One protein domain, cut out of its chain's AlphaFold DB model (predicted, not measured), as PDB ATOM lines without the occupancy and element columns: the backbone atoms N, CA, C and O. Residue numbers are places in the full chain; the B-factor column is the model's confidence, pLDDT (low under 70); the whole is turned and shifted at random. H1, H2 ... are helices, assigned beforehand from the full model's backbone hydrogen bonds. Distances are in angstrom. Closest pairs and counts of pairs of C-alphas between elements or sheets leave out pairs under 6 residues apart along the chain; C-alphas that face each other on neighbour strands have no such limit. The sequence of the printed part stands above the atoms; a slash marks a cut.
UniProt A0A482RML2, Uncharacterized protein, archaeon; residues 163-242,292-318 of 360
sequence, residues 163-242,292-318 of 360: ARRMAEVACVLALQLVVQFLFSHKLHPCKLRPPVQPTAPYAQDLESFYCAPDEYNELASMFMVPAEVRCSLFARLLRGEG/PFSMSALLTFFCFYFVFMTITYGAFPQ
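Overview. This is residues 163 to 242 and 292 to 318 of the 360 residues of an uncharacterized protein of archaeon (UniProt A0A482RML2). Long helices H1 and H5 run side by side, with H3 packed on both; H2 and H4 make a head at that end. The 107 printed residues include five named helices, H1 to H5: all helix. The whole is only just loose, close to compact: radius of gyration of the C-alphas 15.8 A, spans 51 by 27 by 21 A.

Along the chain. H1, residues 163 to 186, begins at C-alpha (65.335, 5.793, 43.758). H2 is residues 201 to 205, H3 218 to 224, H4 227 to 238. H5, residues 295 to 312, ends at C-alpha (50.151, -0.053, 38.413).

Arrangement. H1 touches H5 with residues 169 to 176 alone, opposite ways, a shallow tilt of 5 degrees. H3 touches both. H2 touches H4. Every O i to N i+4 pair is within hydrogen-bond range except in H2, 0 of 1, where 1 of 2 O i to N i+3 pairs is.

Size, cuts and confidence. Residues 243 to 291 are not printed; C-alphas 242 and 292 are 10.6 A apart. Links H1 to H2 and H2 to H3 are long. Of the printed residues, 34 have pLDDT under 70.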
ATOM      1  N   ALA A 163      66.001   4.549  43.374       81.56
ATOM      2  CA  ALA A 163      65.335   5.793  43.758       81.56
ATOM      3  C   ALA A 163      64.299   6.249  42.716       81.56
ATOM      4  O   ALA A 163      63.174   6.573  43.077       81.56
ATOM      5  N   ARG A 164      64.630   6.181  41.420       81.06
ATOM      6  CA  ARG A 164      63.715   6.565  40.333       81.06
ATOM      7  C   ARG A 164      62.491   5.651  40.257       81.06
ATOM      8  O   ARG A 164      61.386   6.131  40.049       81.06
ATOM      9  N   ARG A 165      62.675   4.347  40.487       80.88
ATOM     10  CA  ARG A 165      61.564   3.384  40.556       80.88
ATOM     11  C   ARG A 165      60.688   3.603  41.791       80.88
ATOM     12  O   ARG A 165      59.471   3.525  41.695       80.88
ATOM     13  N   MET A 166      61.288   3.890  42.946       82.75
ATOM     14  CA  MET A 166      60.523   4.223  44.152       82.75
ATOM     15  C   MET A 166      59.746   5.532  43.982       82.75
ATOM     16  O   MET A 166      58.588   5.583  44.377       82.75
ATOM     17  N   ALA A 167      60.344   6.544  43.348       86.31
ATOM     18  CA  ALA A 167      59.681   7.804  43.028       86.31
ATOM     19  C   ALA A 167      58.513   7.610  42.049       86.31
ATOM     20  O   ALA A 167      57.449   8.175  42.267       86.31
ATOM     21  N   GLU A 168      58.667   6.764  41.024       85.94
ATOM     22  CA  GLU A 168      57.571   6.398  40.119       85.94
ATOM     23  C   GLU A 168      56.407   5.755  40.884       85.94
ATOM     24  O   GLU A 168      55.275   6.216  40.778       85.94
ATOM     25  N   VAL A 169      56.679   4.723  41.694       85.44
ATOM     26  CA  VAL A 169      55.637   4.036  42.475       85.44
ATOM     27  C   VAL A 169      54.964   5.000  43.452       85.44
ATOM     28  O   VAL A 169      53.741   5.003  43.555       85.44
ATOM     29  N   ALA A 170      55.738   5.843  44.141       87.44
ATOM     30  CA  ALA A 170      55.203   6.851  45.049       87.44
ATOM     31  C   ALA A 170      54.326   7.874  44.312       87.44
ATOM     32  O   ALA A 170      53.244   8.194  44.791       87.44
ATOM     33  N   CYS A 171      54.746   8.330  43.131       89.50
ATOM     34  CA  CYS A 171      53.985   9.258  42.299       89.50
ATOM     35  C   CYS A 171      52.676   8.633  41.798       89.50
ATOM     36  O   CYS A 171      51.625   9.253  41.923       89.50
ATOM     37  N   VAL A 172      52.707   7.386  41.315       88.31
ATOM     38  CA  VAL A 172      51.502   6.663  40.867       88.31
ATOM     39  C   VAL A 172      50.523   6.453  42.024       88.31
ATOM     40  O   VAL A 172      49.322   6.639  41.848       88.31
ATOM     41  N   LEU A 173      51.016   6.100  43.215       87.25
ATOM     42  CA  LEU A 173      50.172   5.947  44.402       87.25
ATOM     43  C   LEU A 173      49.606   7.286  44.887       87.25
ATOM     44  O   LEU A 173      48.430   7.352  45.227       87.25
ATOM     45  N   ALA A 174      50.404   8.355  44.892       89.94
ATOM     46  CA  ALA A 174      49.935   9.687  45.263       89.94
ATOM     47  C   ALA A 174      48.864  10.189  44.285       89.94
ATOM     48  O   ALA A 174      47.801  10.625  44.717       89.94
ATOM     49  N   LEU A 175      49.102  10.047  42.978       90.19
ATOM     50  CA  LEU A 175      48.129  10.387  41.941       90.19
ATOM     51  C   LEU A 175      46.831   9.596  42.124       90.19
ATOM     52  O   LEU A 175      45.751  10.173  42.058       90.19
ATOM     53  N   GLN A 176      46.934   8.298  42.412       88.00
ATOM     54  CA  GLN A 176      45.771   7.460  42.682       88.00
ATOM     55  C   GLN A 176      44.948   7.987  43.856       88.00
ATOM     56  O   GLN A 176      43.733   8.112  43.735       88.00
ATOM     57  N   LEU A 177      45.598   8.289  44.981       88.00
ATOM     58  CA  LEU A 177      44.917   8.774  46.180       88.00
ATOM     59  C   LEU A 177      44.260  10.133  45.940       88.00
ATOM     60  O   LEU A 177      43.116  10.331  46.338       88.00
ATOM     61  N   VAL A 178      44.946  11.039  45.238       90.00
ATOM     62  CA  VAL A 178      44.396  12.351  44.871       90.00
ATOM     63  C   VAL A 178      43.157  12.185  43.998       90.00
ATOM     64  O   VAL A 178      42.125  12.779  44.290       90.00
ATOM     65  N   VAL A 179      43.215  11.345  42.962       87.75
ATOM     66  CA  VAL A 179      42.070  11.142  42.066       87.75
ATOM     67  C   VAL A 179      40.910  10.447  42.785       87.75
ATOM     68  O   VAL A 179      39.768  10.870  42.629       87.75
ATOM     69  N   GLN A 180      41.179   9.443  43.624       85.81
ATOM     70  CA  GLN A 180      40.150   8.801  44.450       85.81
ATOM     71  C   GLN A 180      39.478   9.797  45.398       85.81
ATOM     72  O   GLN A 180      38.254   9.818  45.494       85.81
ATOM     73  N   PHE A 181      40.260  10.651  46.062       85.50
ATOM     74  CA  PHE A 181      39.735  11.690  46.943       85.50
ATOM     75  C   PHE A 181      38.875  12.704  46.176       85.50
ATOM     76  O   PHE A 181      37.759  13.005  46.596       85.50
ATOM     77  N   LEU A 182      39.355  13.191  45.028       86.62
ATOM     78  CA  LEU A 182      38.620  14.140  44.190       86.62
ATOM     79  C   LEU A 182      37.319  13.540  43.651       86.62
ATOM     80  O   LEU A 182      36.294  14.219  43.674       86.62
ATOM     81  N   PHE A 183      37.330  12.276  43.219       84.75
ATOM     82  CA  PHE A 183      36.121  11.592  42.762       84.75
ATOM     83  C   PHE A 183      35.103  11.402  43.880       84.75
ATOM     84  O   PHE A 183      33.931  11.723  43.682       84.75
ATOM     85  N   SER A 184      35.546  10.965  45.059       83.81
ATOM     86  CA  SER A 184      34.666  10.835  46.222       83.81
ATOM     87  C   SER A 184      34.115  12.187  46.686       83.81
ATOM     88  O   SER A 184      32.986  12.241  47.155       83.81
ATOM     89  N   HIS A 185      34.864  13.282  46.544       80.81
ATOM     90  CA  HIS A 185      34.436  14.595  47.030       80.81
ATOM     91  C   HIS A 185      33.580  15.394  46.031       80.81
ATOM     92  O   HIS A 185      32.692  16.132  46.451       80.81
ATOM     93  N   LYS A 186      33.857  15.311  44.721       76.50
ATOM     94  CA  LYS A 186      33.264  16.219  43.719       76.50
ATOM     95  C   LYS A 186      32.191  15.603  42.830       76.50
ATOM     96  O   LYS A 186      31.381  16.365  42.311       76.50
ATOM     97  N   LEU A 187      32.195  14.288  42.591       70.88
ATOM     98  CA  LEU A 187      31.408  13.737  41.482       70.88
ATOM     99  C   LEU A 187      30.007  13.226  41.841       70.88
ATOM    100  O   LEU A 187      29.212  13.102  40.914       70.88
ATOM    101  N   HIS A 188      29.656  12.943  43.104       68.44
ATOM    102  CA  HIS A 188      28.344  12.342  43.400       68.44
ATOM    103  C   HIS A 188      27.668  12.834  44.693       68.44
ATOM    104  O   HIS A 188      28.352  13.016  45.700       68.44
ATOM    105  N   PRO A 189      26.326  13.011  44.675       72.81
ATOM    106  CA  PRO A 189      25.546  13.386  45.849       72.81
ATOM    107  C   PRO A 189      25.412  12.220  46.835       72.81
ATOM    108  O   PRO A 189      25.341  11.053  46.443       72.81
ATOM    109  N   CYS A 190      25.346  12.566  48.118       80.31
ATOM    110  CA  CYS A 190      25.067  11.641  49.207       80.31
ATOM    111  C   CYS A 190      23.684  10.994  49.032       80.31
ATOM    112  O   CYS A 190      22.728  11.644  48.604       80.31
ATOM    113  N   LYS A 191      23.581   9.699  49.340       80.88
ATOM    114  CA  LYS A 191      22.321   8.947  49.314       80.88
ATOM    115  C   LYS A 191      21.963   8.453  50.700       80.88
ATOM    116  O   LYS A 191      22.837   8.058  51.456       80.88
ATOM    117  N   LEU A 192      20.672   8.392  51.004       78.69
ATOM    118  CA  LEU A 192      20.173   7.835  52.261       78.69
ATOM    119  C   LEU A 192      20.567   6.363  52.409       78.69
ATOM    120  O   LEU A 192      20.306   5.548  51.518       78.69
ATOM    121  N   ARG A 193      21.181   6.023  53.545       73.50
ATOM    122  CA  ARG A 193      21.564   4.653  53.883       73.50
ATOM    123  C   ARG A 193      20.296   3.820  54.126       73.50
ATOM    124  O   ARG A 193      19.428   4.249  54.885       73.50
ATOM    125  N   PRO A 194      20.168   2.623  53.520       69.44
ATOM    126  CA  PRO A 194      19.055   1.736  53.836       69.44
ATOM    127  C   PRO A 194      19.122   1.301  55.312       69.44
ATOM    128  O   PRO A 194      20.221   1.096  55.838       69.44
ATOM    129  N   PRO A 195      17.978   1.150  56.004       64.00
ATOM    130  CA  PRO A 195      17.964   0.742  57.403       64.00
ATOM    131  C   PRO A 195      18.605  -0.641  57.572       64.00
ATOM    132  O   PRO A 195      18.330  -1.560  56.800       64.00
ATOM    133  N   VAL A 196      19.439  -0.790  58.606       60.09
ATOM    134  CA  VAL A 196      20.099  -2.056  58.955       60.09
ATOM    135  C   VAL A 196      19.031  -3.057  59.402       60.09
ATOM    136  O   VAL A 196      18.591  -3.059  60.548       60.09
ATOM    137  N   GLN A 197      18.584  -3.892  58.472       56.59
ATOM    138  CA  GLN A 197      17.666  -5.000  58.719       56.59
ATOM    139  C   GLN A 197      18.415  -6.327  58.523       56.59
ATOM    140  O   GLN A 197      19.391  -6.362  57.769       56.59
ATOM    141  N   PRO A 198      17.972  -7.443  59.135       53.31
ATOM    142  CA  PRO A 198      18.555  -8.770  58.885       53.31
ATOM    143  C   PRO A 198      18.500  -9.180  57.403       53.31
ATOM    144  O   PRO A 198      19.253 -10.044  56.969       53.31
ATOM    145  N   THR A 199      17.633  -8.532  56.625       48.03
ATOM    146  CA  THR A 199      17.489  -8.661  55.174       48.03
ATOM    147  C   THR A 199      18.492  -7.830  54.371       48.03
ATOM    148  O   THR A 199      18.682  -8.139  53.206       48.03
ATOM    149  N   ALA A 200      19.146  -6.818  54.957       51.09
ATOM    150  CA  ALA A 200      20.104  -5.923  54.295       51.09
ATOM    151  C   ALA A 200      21.388  -5.713  55.143       51.09
ATOM    152  O   ALA A 200      21.717  -4.585  55.523       51.09
ATOM    153  N   PRO A 201      22.157  -6.782  55.440       58.12
ATOM    154  CA  PRO A 201      23.361  -6.707  56.280       58.12
ATOM    155  C   PRO A 201      24.506  -5.899  55.648       58.12
ATOM    156  O   PRO A 201      25.462  -5.541  56.327       58.12
ATOM    157  N   TYR A 202      24.415  -5.593  54.353       64.44
ATOM    158  CA  TYR A 202      25.417  -4.836  53.605       64.44
ATOM    159  C   TYR A 202      25.448  -3.338  53.947       64.44
ATOM    160  O   TYR A 202      26.409  -2.653  53.607       64.44
ATOM    161  N   ALA A 203      24.415  -2.815  54.617       61.19
ATOM    162  CA  ALA A 203      24.312  -1.396  54.958       61.19
ATOM    163  C   ALA A 203      25.419  -0.916  55.921       61.19
ATOM    164  O   ALA A 203      25.741   0.272  55.942       61.19
ATOM    165  N   GLN A 204      26.007  -1.839  56.694       66.06
ATOM    166  CA  GLN A 204      27.122  -1.570  57.612       66.06
ATOM    167  C   GLN A 204      28.465  -1.396  56.890       66.06
ATOM    168  O   GLN A 204      29.346  -0.720  57.410       66.06
ATOM    169  N   ASP A 205      28.604  -1.966  55.690       70.25
ATOM    170  CA  ASP A 205      29.835  -1.924  54.892       70.25
ATOM    171  C   ASP A 205      29.906  -0.665  53.989       70.25
ATOM    172  O   ASP A 205      30.839  -0.519  53.199       70.25
ATOM    173  N   LEU A 206      28.906   0.231  54.062       77.06
ATOM    174  CA  LEU A 206      28.806   1.456  53.255       77.06
ATOM    175  C   LEU A 206      29.424   2.670  53.964       77.06
ATOM    176  O   LEU A 206      29.032   3.031  55.079       77.06
ATOM    177  N   GLU A 207      30.305   3.369  53.254       78.31
ATOM    178  CA  GLU A 207      31.069   4.512  53.759       78.31
ATOM    179  C   GLU A 207      30.327   5.848  53.578       78.31
ATOM    180  O   GLU A 207      29.872   6.195  52.483       78.31
ATOM    181  N   SER A 208      30.260   6.646  54.649       77.94
ATOM    182  CA  SER A 208      29.581   7.955  54.702       77.94
ATOM    183  C   SER A 208      30.502   9.155  54.452       77.94
ATOM    184  O   SER A 208      30.260  10.248  54.955       77.94
ATOM    185  N   PHE A 209      31.589   8.961  53.700       80.06
ATOM    186  CA  PHE A 209      32.632   9.967  53.460       80.06
ATOM    187  C   PHE A 209      32.059  11.342  53.042       80.06
ATOM    188  O   PHE A 209      31.486  11.466  51.961       80.06
ATOM    189  N   TYR A 210      32.243  12.366  53.893       81.31
ATOM    190  CA  TYR A 210      31.713  13.738  53.737       81.31
ATOM    191  C   TYR A 210      30.183  13.847  53.556       81.31
ATOM    192  O   TYR A 210      29.700  14.811  52.966       81.31
ATOM    193  N   CYS A 211      29.424  12.894  54.098       82.88
ATOM    194  CA  CYS A 211      27.962  12.906  54.123       82.88
ATOM    195  C   CYS A 211      27.424  12.976  55.561       82.88
ATOM    196  O   CYS A 211      28.156  12.742  56.528       82.88
ATOM    197  N   ALA A 212      26.134  13.296  55.702       82.69
ATOM    198  CA  ALA A 212      25.429  13.221  56.980       82.69
ATOM    199  C   ALA A 212      25.449  11.777  57.544       82.69
ATOM    200  O   ALA A 212      25.606  10.827  56.777       82.69
ATOM    201  N   PRO A 213      25.287  11.569  58.866       76.88
ATOM    202  CA  PRO A 213      25.395  10.241  59.493       76.88
ATOM    203  C   PRO A 213      24.424   9.180  58.935       76.88
ATOM    204  O   PRO A 213      24.758   7.992  58.936       76.88
ATOM    205  N   ASP A 214      23.274   9.607  58.407       81.31
ATOM    206  CA  ASP A 214      22.248   8.745  57.799       81.31
ATOM    207  C   ASP A 214      22.403   8.584  56.278       81.31
ATOM    208  O   ASP A 214      21.589   7.936  55.616       81.31
ATOM    209  N   GLU A 215      23.464   9.149  55.708       82.50
ATOM    210  CA  GLU A 215      23.751   9.122  54.283       82.50
ATOM    211  C   GLU A 215      25.090   8.434  53.990       82.50
ATOM    212  O   GLU A 215      26.001   8.382  54.816       82.50
ATOM    213  N   TYR A 216      25.222   7.888  52.786       82.81
ATOM    214  CA  TYR A 216      26.441   7.278  52.283       82.81
ATOM    215  C   TYR A 216      26.833   7.844  50.925       82.81
ATOM    216  O   TYR A 216      26.007   8.356  50.163       82.81
ATOM    217  N   ASN A 217      28.119   7.717  50.614       84.56
ATOM    218  CA  ASN A 217      28.672   8.081  49.324       84.56
ATOM    219  C   ASN A 217      28.976   6.810  48.523       84.56
ATOM    220  O   ASN A 217      29.772   5.960  48.941       84.56
ATOM    221  N   GLU A 218      28.336   6.684  47.359       81.50
ATOM    222  CA  GLU A 218      28.469   5.525  46.474       81.50
ATOM    223  C   GLU A 218      29.923   5.291  46.048       81.50
ATOM    224  O   GLU A 218      30.441   4.182  46.178       81.50
ATOM    225  N   LEU A 219      30.603   6.339  45.568       80.06
ATOM    226  CA  LEU A 219      31.970   6.231  45.057       80.06
ATOM    227  C   LEU A 219      32.983   6.012  46.173       80.06
ATOM    228  O   LEU A 219      33.930   5.249  45.986       80.06
ATOM    229  N   ALA A 220      32.780   6.632  47.337       81.75
ATOM    230  CA  ALA A 220      33.644   6.390  48.487       81.75
ATOM    231  C   ALA A 220      33.556   4.926  48.925       81.75
ATOM    232  O   ALA A 220      34.584   4.262  49.057       81.75
ATOM    233  N   SER A 221      32.336   4.388  49.009       80.81
ATOM    234  CA  SER A 221      32.106   2.968  49.286       80.81
ATOM    235  C   SER A 221      32.765   2.086  48.220       80.81
ATOM    236  O   SER A 221      33.446   1.116  48.540       80.81
ATOM    237  N   MET A 222      32.668   2.448  46.937       78.56
ATOM    238  CA  MET A 222      33.330   1.695  45.870       78.56
ATOM    239  C   MET A 222      34.855   1.794  45.891       78.56
ATOM    240  O   MET A 222      35.501   0.835  45.491       78.56
ATOM    241  N   PHE A 223      35.471   2.905  46.290       81.31
ATOM    242  CA  PHE A 223      36.930   3.040  46.255       81.31
ATOM    243  C   PHE A 223      37.610   2.553  47.532       81.31
ATOM    244  O   PHE A 223      38.628   1.859  47.428       81.31
ATOM    245  N   MET A 224      37.043   2.884  48.693       76.75
ATOM    246  CA  MET A 224      37.664   2.723  50.010       76.75
ATOM    247  C   MET A 224      37.426   1.336  50.607       76.75
ATOM    248  O   MET A 224      38.336   0.775  51.220       76.75
ATOM    249  N   VAL A 225      36.269   0.718  50.341       75.81
ATOM    250  CA  VAL A 225      35.977  -0.637  50.834       75.81
ATOM    251  C   VAL A 225      36.963  -1.640  50.221       75.81
ATOM    252  O   VAL A 225      37.133  -1.655  48.994       75.81
ATOM    253  N   PRO A 226      37.617  -2.511  51.013       68.69
ATOM    254  CA  PRO A 226      38.552  -3.511  50.502       68.69
ATOM    255  C   PRO A 226      37.941  -4.369  49.389       68.69
ATOM    256  O   PRO A 226      36.770  -4.722  49.444       68.69
ATOM    257  N   ALA A 227      38.738  -4.756  48.389       65.62
ATOM    258  CA  ALA A 227      38.235  -5.492  47.221       65.62
ATOM    259  C   ALA A 227      37.506  -6.807  47.577       65.62
ATOM    260  O   ALA A 227      36.562  -7.180  46.893       65.62
ATOM    261  N   GLU A 228      37.922  -7.485  48.650       62.97
ATOM    262  CA  GLU A 228      37.284  -8.715  49.146       62.97
ATOM    263  C   GLU A 228      35.861  -8.441  49.658       62.97
ATOM    264  O   GLU A 228      34.915  -9.107  49.240       62.97
ATOM    265  N   VAL A 229      35.700  -7.402  50.484       66.25
ATOM    266  CA  VAL A 229      34.399  -6.944  51.000       66.25
ATOM    267  C   VAL A 229      33.546  -6.360  49.875       66.25
ATOM    268  O   VAL A 229      32.344  -6.559  49.825       66.25
ATOM    269  N   ARG A 230      34.163  -5.697  48.899       67.81
ATOM    270  CA  ARG A 230      33.464  -5.125  47.746       67.81
ATOM    271  C   ARG A 230      32.852  -6.198  46.849       67.81
ATOM    272  O   ARG A 230      31.736  -6.032  46.375       67.81
ATOM    273  N   CYS A 231      33.558  -7.301  46.613       62.50
ATOM    274  CA  CYS A 231      33.010  -8.415  45.840       62.50
ATOM    275  C   CYS A 231      31.857  -9.105  46.575       62.50
ATOM    276  O   CYS A 231      30.845  -9.410  45.947       62.50
ATOM    277  N   SER A 232      31.973  -9.310  47.893       62.25
ATOM    278  CA  SER A 232      30.865  -9.861  48.681       62.25
ATOM    279  C   SER A 232      29.681  -8.891  48.757       62.25
ATOM    280  O   SER A 232      28.538  -9.337  48.702       62.25
ATOM    281  N   LEU A 233      29.941  -7.581  48.789       65.69
ATOM    282  CA  LEU A 233      28.943  -6.520  48.669       65.69
ATOM    283  C   LEU A 233      28.194  -6.635  47.336       65.69
ATOM    284  O   LEU A 233      26.983  -6.809  47.344       65.69
ATOM    285  N   PHE A 234      28.894  -6.643  46.196       65.69
ATOM    286  CA  PHE A 234      28.265  -6.812  44.878       65.69
ATOM    287  C   PHE A 234      27.478  -8.124  44.766       65.69
ATOM    288  O   PHE A 234      26.367  -8.124  44.242       65.69
ATOM    289  N   ALA A 235      28.004  -9.227  45.304       60.75
ATOM    290  CA  ALA A 235      27.303 -10.508  45.320       60.75
ATOM    291  C   ALA A 235      26.043 -10.495  46.211       60.75
ATOM    292  O   ALA A 235      25.050 -11.137  45.880       60.75
ATOM    293  N   ARG A 236      26.046  -9.774  47.340       61.16
ATOM    294  CA  ARG A 236      24.853  -9.540  48.184       61.16
ATOM    295  C   ARG A 236      23.820  -8.666  47.474       61.16
ATOM    296  O   ARG A 236      22.633  -8.962  47.530       61.16
ATOM    297  N   LEU A 237      24.275  -7.645  46.750       60.09
ATOM    298  CA  LEU A 237      23.411  -6.743  45.991       60.09
ATOM    299  C   LEU A 237      22.713  -7.439  44.821       60.09
ATOM    300  O   LEU A 237      21.508  -7.284  44.656       60.09
ATOM    301  N   LEU A 238      23.441  -8.258  44.057       57.38
ATOM    302  CA  LEU A 238      22.860  -9.058  42.973       57.38
ATOM    303  C   LEU A 238      21.835 -10.086  43.477       57.38
ATOM    304  O   LEU A 238      20.938 -10.461  42.730       57.38
ATOM    305  N   ARG A 239      21.935 -10.518  44.742       55.34
ATOM    306  CA  ARG A 239      20.959 -11.420  45.375       55.34
ATOM    307  C   ARG A 239      19.652 -10.733  45.777       55.34
ATOM    308  O   ARG A 239      18.734 -11.425  46.205       55.34
ATOM    309  N   GLY A 240      19.550  -9.405  45.668       51.47
ATOM    310  CA  GLY A 240      18.341  -8.677  46.060       51.47
ATOM    311  C   GLY A 240      17.973  -8.860  47.539       51.47
ATOM    312  O   GLY A 240      16.807  -8.687  47.902       51.47
ATOM    313  N   GLU A 241      18.947  -9.218  48.389       46.81
ATOM    314  CA  GLU A 241      18.807  -9.272  49.848       46.81
ATOM    315  C   GLU A 241      18.472  -7.848  50.332       46.81
ATOM    316  O   GLU A 241      19.356  -7.026  50.560       46.81
ATOM    317  N   GLY A 242      17.177  -7.513  50.367       43.50
ATOM    318  CA  GLY A 242      16.661  -6.177  50.687       43.50
ATOM    319  C   GLY A 242      15.367  -5.766  49.967       43.50
ATOM    320  O   GLY A 242      14.774  -4.765  50.354       43.50
ATOM    321  N   PRO A 292      21.498   0.406  44.572       61.47
ATOM    322  CA  PRO A 292      22.207   1.264  45.523       61.47
ATOM    323  C   PRO A 292      23.366   2.017  44.867       61.47
ATOM    324  O   PRO A 292      23.996   2.850  45.503       61.47
ATOM    325  N   PHE A 293      23.645   1.732  43.595       71.38
ATOM    326  CA  PHE A 293      24.656   2.411  42.811       71.38
ATOM    327  C   PHE A 293      24.063   2.962  41.521       71.38
ATOM    328  O   PHE A 293      23.384   2.258  40.772       71.38
ATOM    329  N   SER A 294      24.344   4.231  41.244       79.56
ATOM    330  CA  SER A 294      24.032   4.846  39.958       79.56
ATOM    331  C   SER A 294      24.901   4.257  38.834       79.56
ATOM    332  O   SER A 294      26.084   3.968  39.025       79.56
ATOM    333  N   MET A 295      24.339   4.115  37.626       81.12
ATOM    334  CA  MET A 295      25.087   3.623  36.452       81.12
ATOM    335  C   MET A 295      26.296   4.509  36.126       81.12
ATOM    336  O   MET A 295      27.356   4.011  35.753       81.12
ATOM    337  N   SER A 296      26.170   5.819  36.345       82.81
ATOM    338  CA  SER A 296      27.263   6.788  36.243       82.81
ATOM    339  C   SER A 296      28.402   6.516  37.228       82.81
ATOM    340  O   SER A 296      29.567   6.580  36.832       82.81
ATOM    341  N   ALA A 297      28.096   6.173  38.486       81.00
ATOM    342  CA  ALA A 297      29.119   5.870  39.487       81.00
ATOM    343  C   ALA A 297      29.846   4.563  39.152       81.00
ATOM    344  O   ALA A 297      31.075   4.516  39.195       81.00
ATOM    345  N   LEU A 298      29.105   3.530  38.731       82.25
ATOM    346  CA  LEU A 298      29.681   2.257  38.288       82.25
ATOM    347  C   LEU A 298      30.618   2.451  37.096       82.25
ATOM    348  O   LEU A 298      31.758   1.990  37.132       82.25
ATOM    349  N   LEU A 299      30.173   3.164  36.061       86.56
ATOM    350  CA  LEU A 299      30.983   3.407  34.868       86.56
ATOM    351  C   LEU A 299      32.250   4.201  35.213       86.56
ATOM    352  O   LEU A 299      33.345   3.805  34.817       86.56
ATOM    353  N   THR A 300      32.124   5.256  36.024       86.81
ATOM    354  CA  THR A 300      33.269   6.055  36.498       86.81
ATOM    355  C   THR A 300      34.267   5.191  37.267       86.81
ATOM    356  O   THR A 300      35.471   5.235  37.000       86.81
ATOM    357  N   PHE A 301      33.770   4.351  38.178       85.06
ATOM    358  CA  PHE A 301      34.585   3.415  38.941       85.06
ATOM    359  C   PHE A 301      35.324   2.423  38.029       85.06
ATOM    360  O   PHE A 301      36.546   2.291  38.142       85.06
ATOM    361  N   PHE A 302      34.625   1.758  37.103       86.19
ATOM    362  CA  PHE A 302      35.226   0.760  36.212       86.19
ATOM    363  C   PHE A 302      36.248   1.372  35.249       86.19
ATOM    364  O   PHE A 302      37.340   0.820  35.106       86.19
ATOM    365  N   CYS A 303      35.949   2.520  34.638       89.50
ATOM    366  CA  CYS A 303      36.876   3.208  33.738       89.50
ATOM    367  C   CYS A 303      38.161   3.626  34.461       89.50
ATOM    368  O   CYS A 303      39.265   3.344  33.988       89.50
ATOM    369  N   PHE A 304      38.037   4.244  35.638       88.38
ATOM    370  CA  PHE A 304      39.203   4.639  36.423       88.38
ATOM    371  C   PHE A 304      40.000   3.427  36.915       88.38
ATOM    372  O   PHE A 304      41.228   3.403  36.807       88.38
ATOM    373  N   TYR A 305      39.321   2.388  37.407       85.38
ATOM    374  CA  TYR A 305      39.979   1.174  37.884       85.38
ATOM    375  C   TYR A 305      40.709   0.436  36.753       85.38
ATOM    376  O   TYR A 305      41.811  -0.064  36.975       85.38
ATOM    377  N   PHE A 306      40.159   0.419  35.534       87.75
ATOM    378  CA  PHE A 306      40.809  -0.156  34.353       87.75
ATOM    379  C   PHE A 306      42.131   0.554  34.026       87.75
ATOM    380  O   PHE A 306      43.176  -0.092  33.898       87.75
ATOM    381  N   VAL A 307      42.124   1.890  33.973       89.88
ATOM    382  CA  VAL A 307      43.339   2.689  33.734       89.88
ATOM    383  C   VAL A 307      44.347   2.499  34.869       89.88
ATOM    384  O   VAL A 307      45.529   2.252  34.623       89.88
ATOM    385  N   PHE A 308      43.886   2.537  36.119       86.56
ATOM    386  CA  PHE A 308      44.744   2.371  37.287       86.56
ATOM    387  C   PHE A 308      45.416   0.994  37.344       86.56
ATOM    388  O   PHE A 308      46.625   0.901  37.578       86.56
ATOM    389  N   MET A 309      44.664  -0.084  37.106       84.75
ATOM    390  CA  MET A 309      45.218  -1.442  37.046       84.75
ATOM    391  C   MET A 309      46.234  -1.571  35.910       84.75
ATOM    392  O   MET A 309      47.280  -2.198  36.090       84.75
ATOM    393  N   THR A 310      45.975  -0.911  34.779       87.62
ATOM    394  CA  THR A 310      46.913  -0.866  33.656       87.62
ATOM    395  C   THR A 310      48.225  -0.190  34.071       87.62
ATOM    396  O   THR A 310      49.295  -0.758  33.910       87.62
ATOM    397  N   ILE A 311      48.185   0.983  34.705       86.56
ATOM    398  CA  ILE A 311      49.408   1.719  35.069       86.56
ATOM    399  C   ILE A 311      50.188   1.033  36.204       86.56
ATOM    400  O   ILE A 311      51.424   1.010  36.197       86.56
ATOM    401  N   THR A 312      49.499   0.485  37.204       85.25
ATOM    402  CA  THR A 312      50.151  -0.053  38.413       85.25
ATOM    403  C   THR A 312      50.835  -1.394  38.212       85.25
ATOM    404  O   THR A 312      51.810  -1.708  38.906       85.25
ATOM    405  N   TYR A 313      50.358  -2.201  37.277       80.38
ATOM    406  CA  TYR A 313      50.964  -3.494  37.010       80.38
ATOM    407  C   TYR A 313      52.338  -3.305  36.346       80.38
ATOM    408  O   TYR A 313      52.541  -2.453  35.486       80.38
ATOM    409  N   GLY A 314      53.339  -4.017  36.869       71.81
ATOM    410  CA  GLY A 314      54.756  -3.833  36.529       71.81
ATOM    411  C   GLY A 314      55.485  -2.694  37.266       71.81
ATOM    412  O   GLY A 314      56.710  -2.630  37.182       71.81
ATOM    413  N   ALA A 315      54.785  -1.830  38.018       68.62
ATOM    414  CA  ALA A 315      55.415  -0.751  38.794       68.62
ATOM    415  C   ALA A 315      56.101  -1.283  40.065       68.62
ATOM    416  O   ALA A 315      57.181  -0.838  40.457       68.62
ATOM    417  N   PHE A 316      55.484  -2.277  40.711       60.25
ATOM    418  CA  PHE A 316      56.038  -2.873  41.918       60.25
ATOM    419  C   PHE A 316      57.210  -3.791  41.571       60.25
ATOM    420  O   PHE A 316      57.046  -4.728  40.784       60.25
ATOM    421  N   PRO A 317      58.392  -3.590  42.179       52.00
ATOM    422  CA  PRO A 317      59.471  -4.544  42.037       52.00
ATOM    423  C   PRO A 317      59.016  -5.883  42.631       52.00
ATOM    424  O   PRO A 317      58.896  -6.020  43.848       52.00
ATOM    425  N   GLN A 318      58.803  -6.887  41.774       46.44
ATOM    426  CA  GLN A 318      58.876  -8.298  42.154       46.44
ATOM    427  C   GLN A 318      60.307  -8.521  42.634       46.44
ATOM    428  O   GLN A 318      61.238  -8.771  41.865       46.44
TER     429      GLN A 318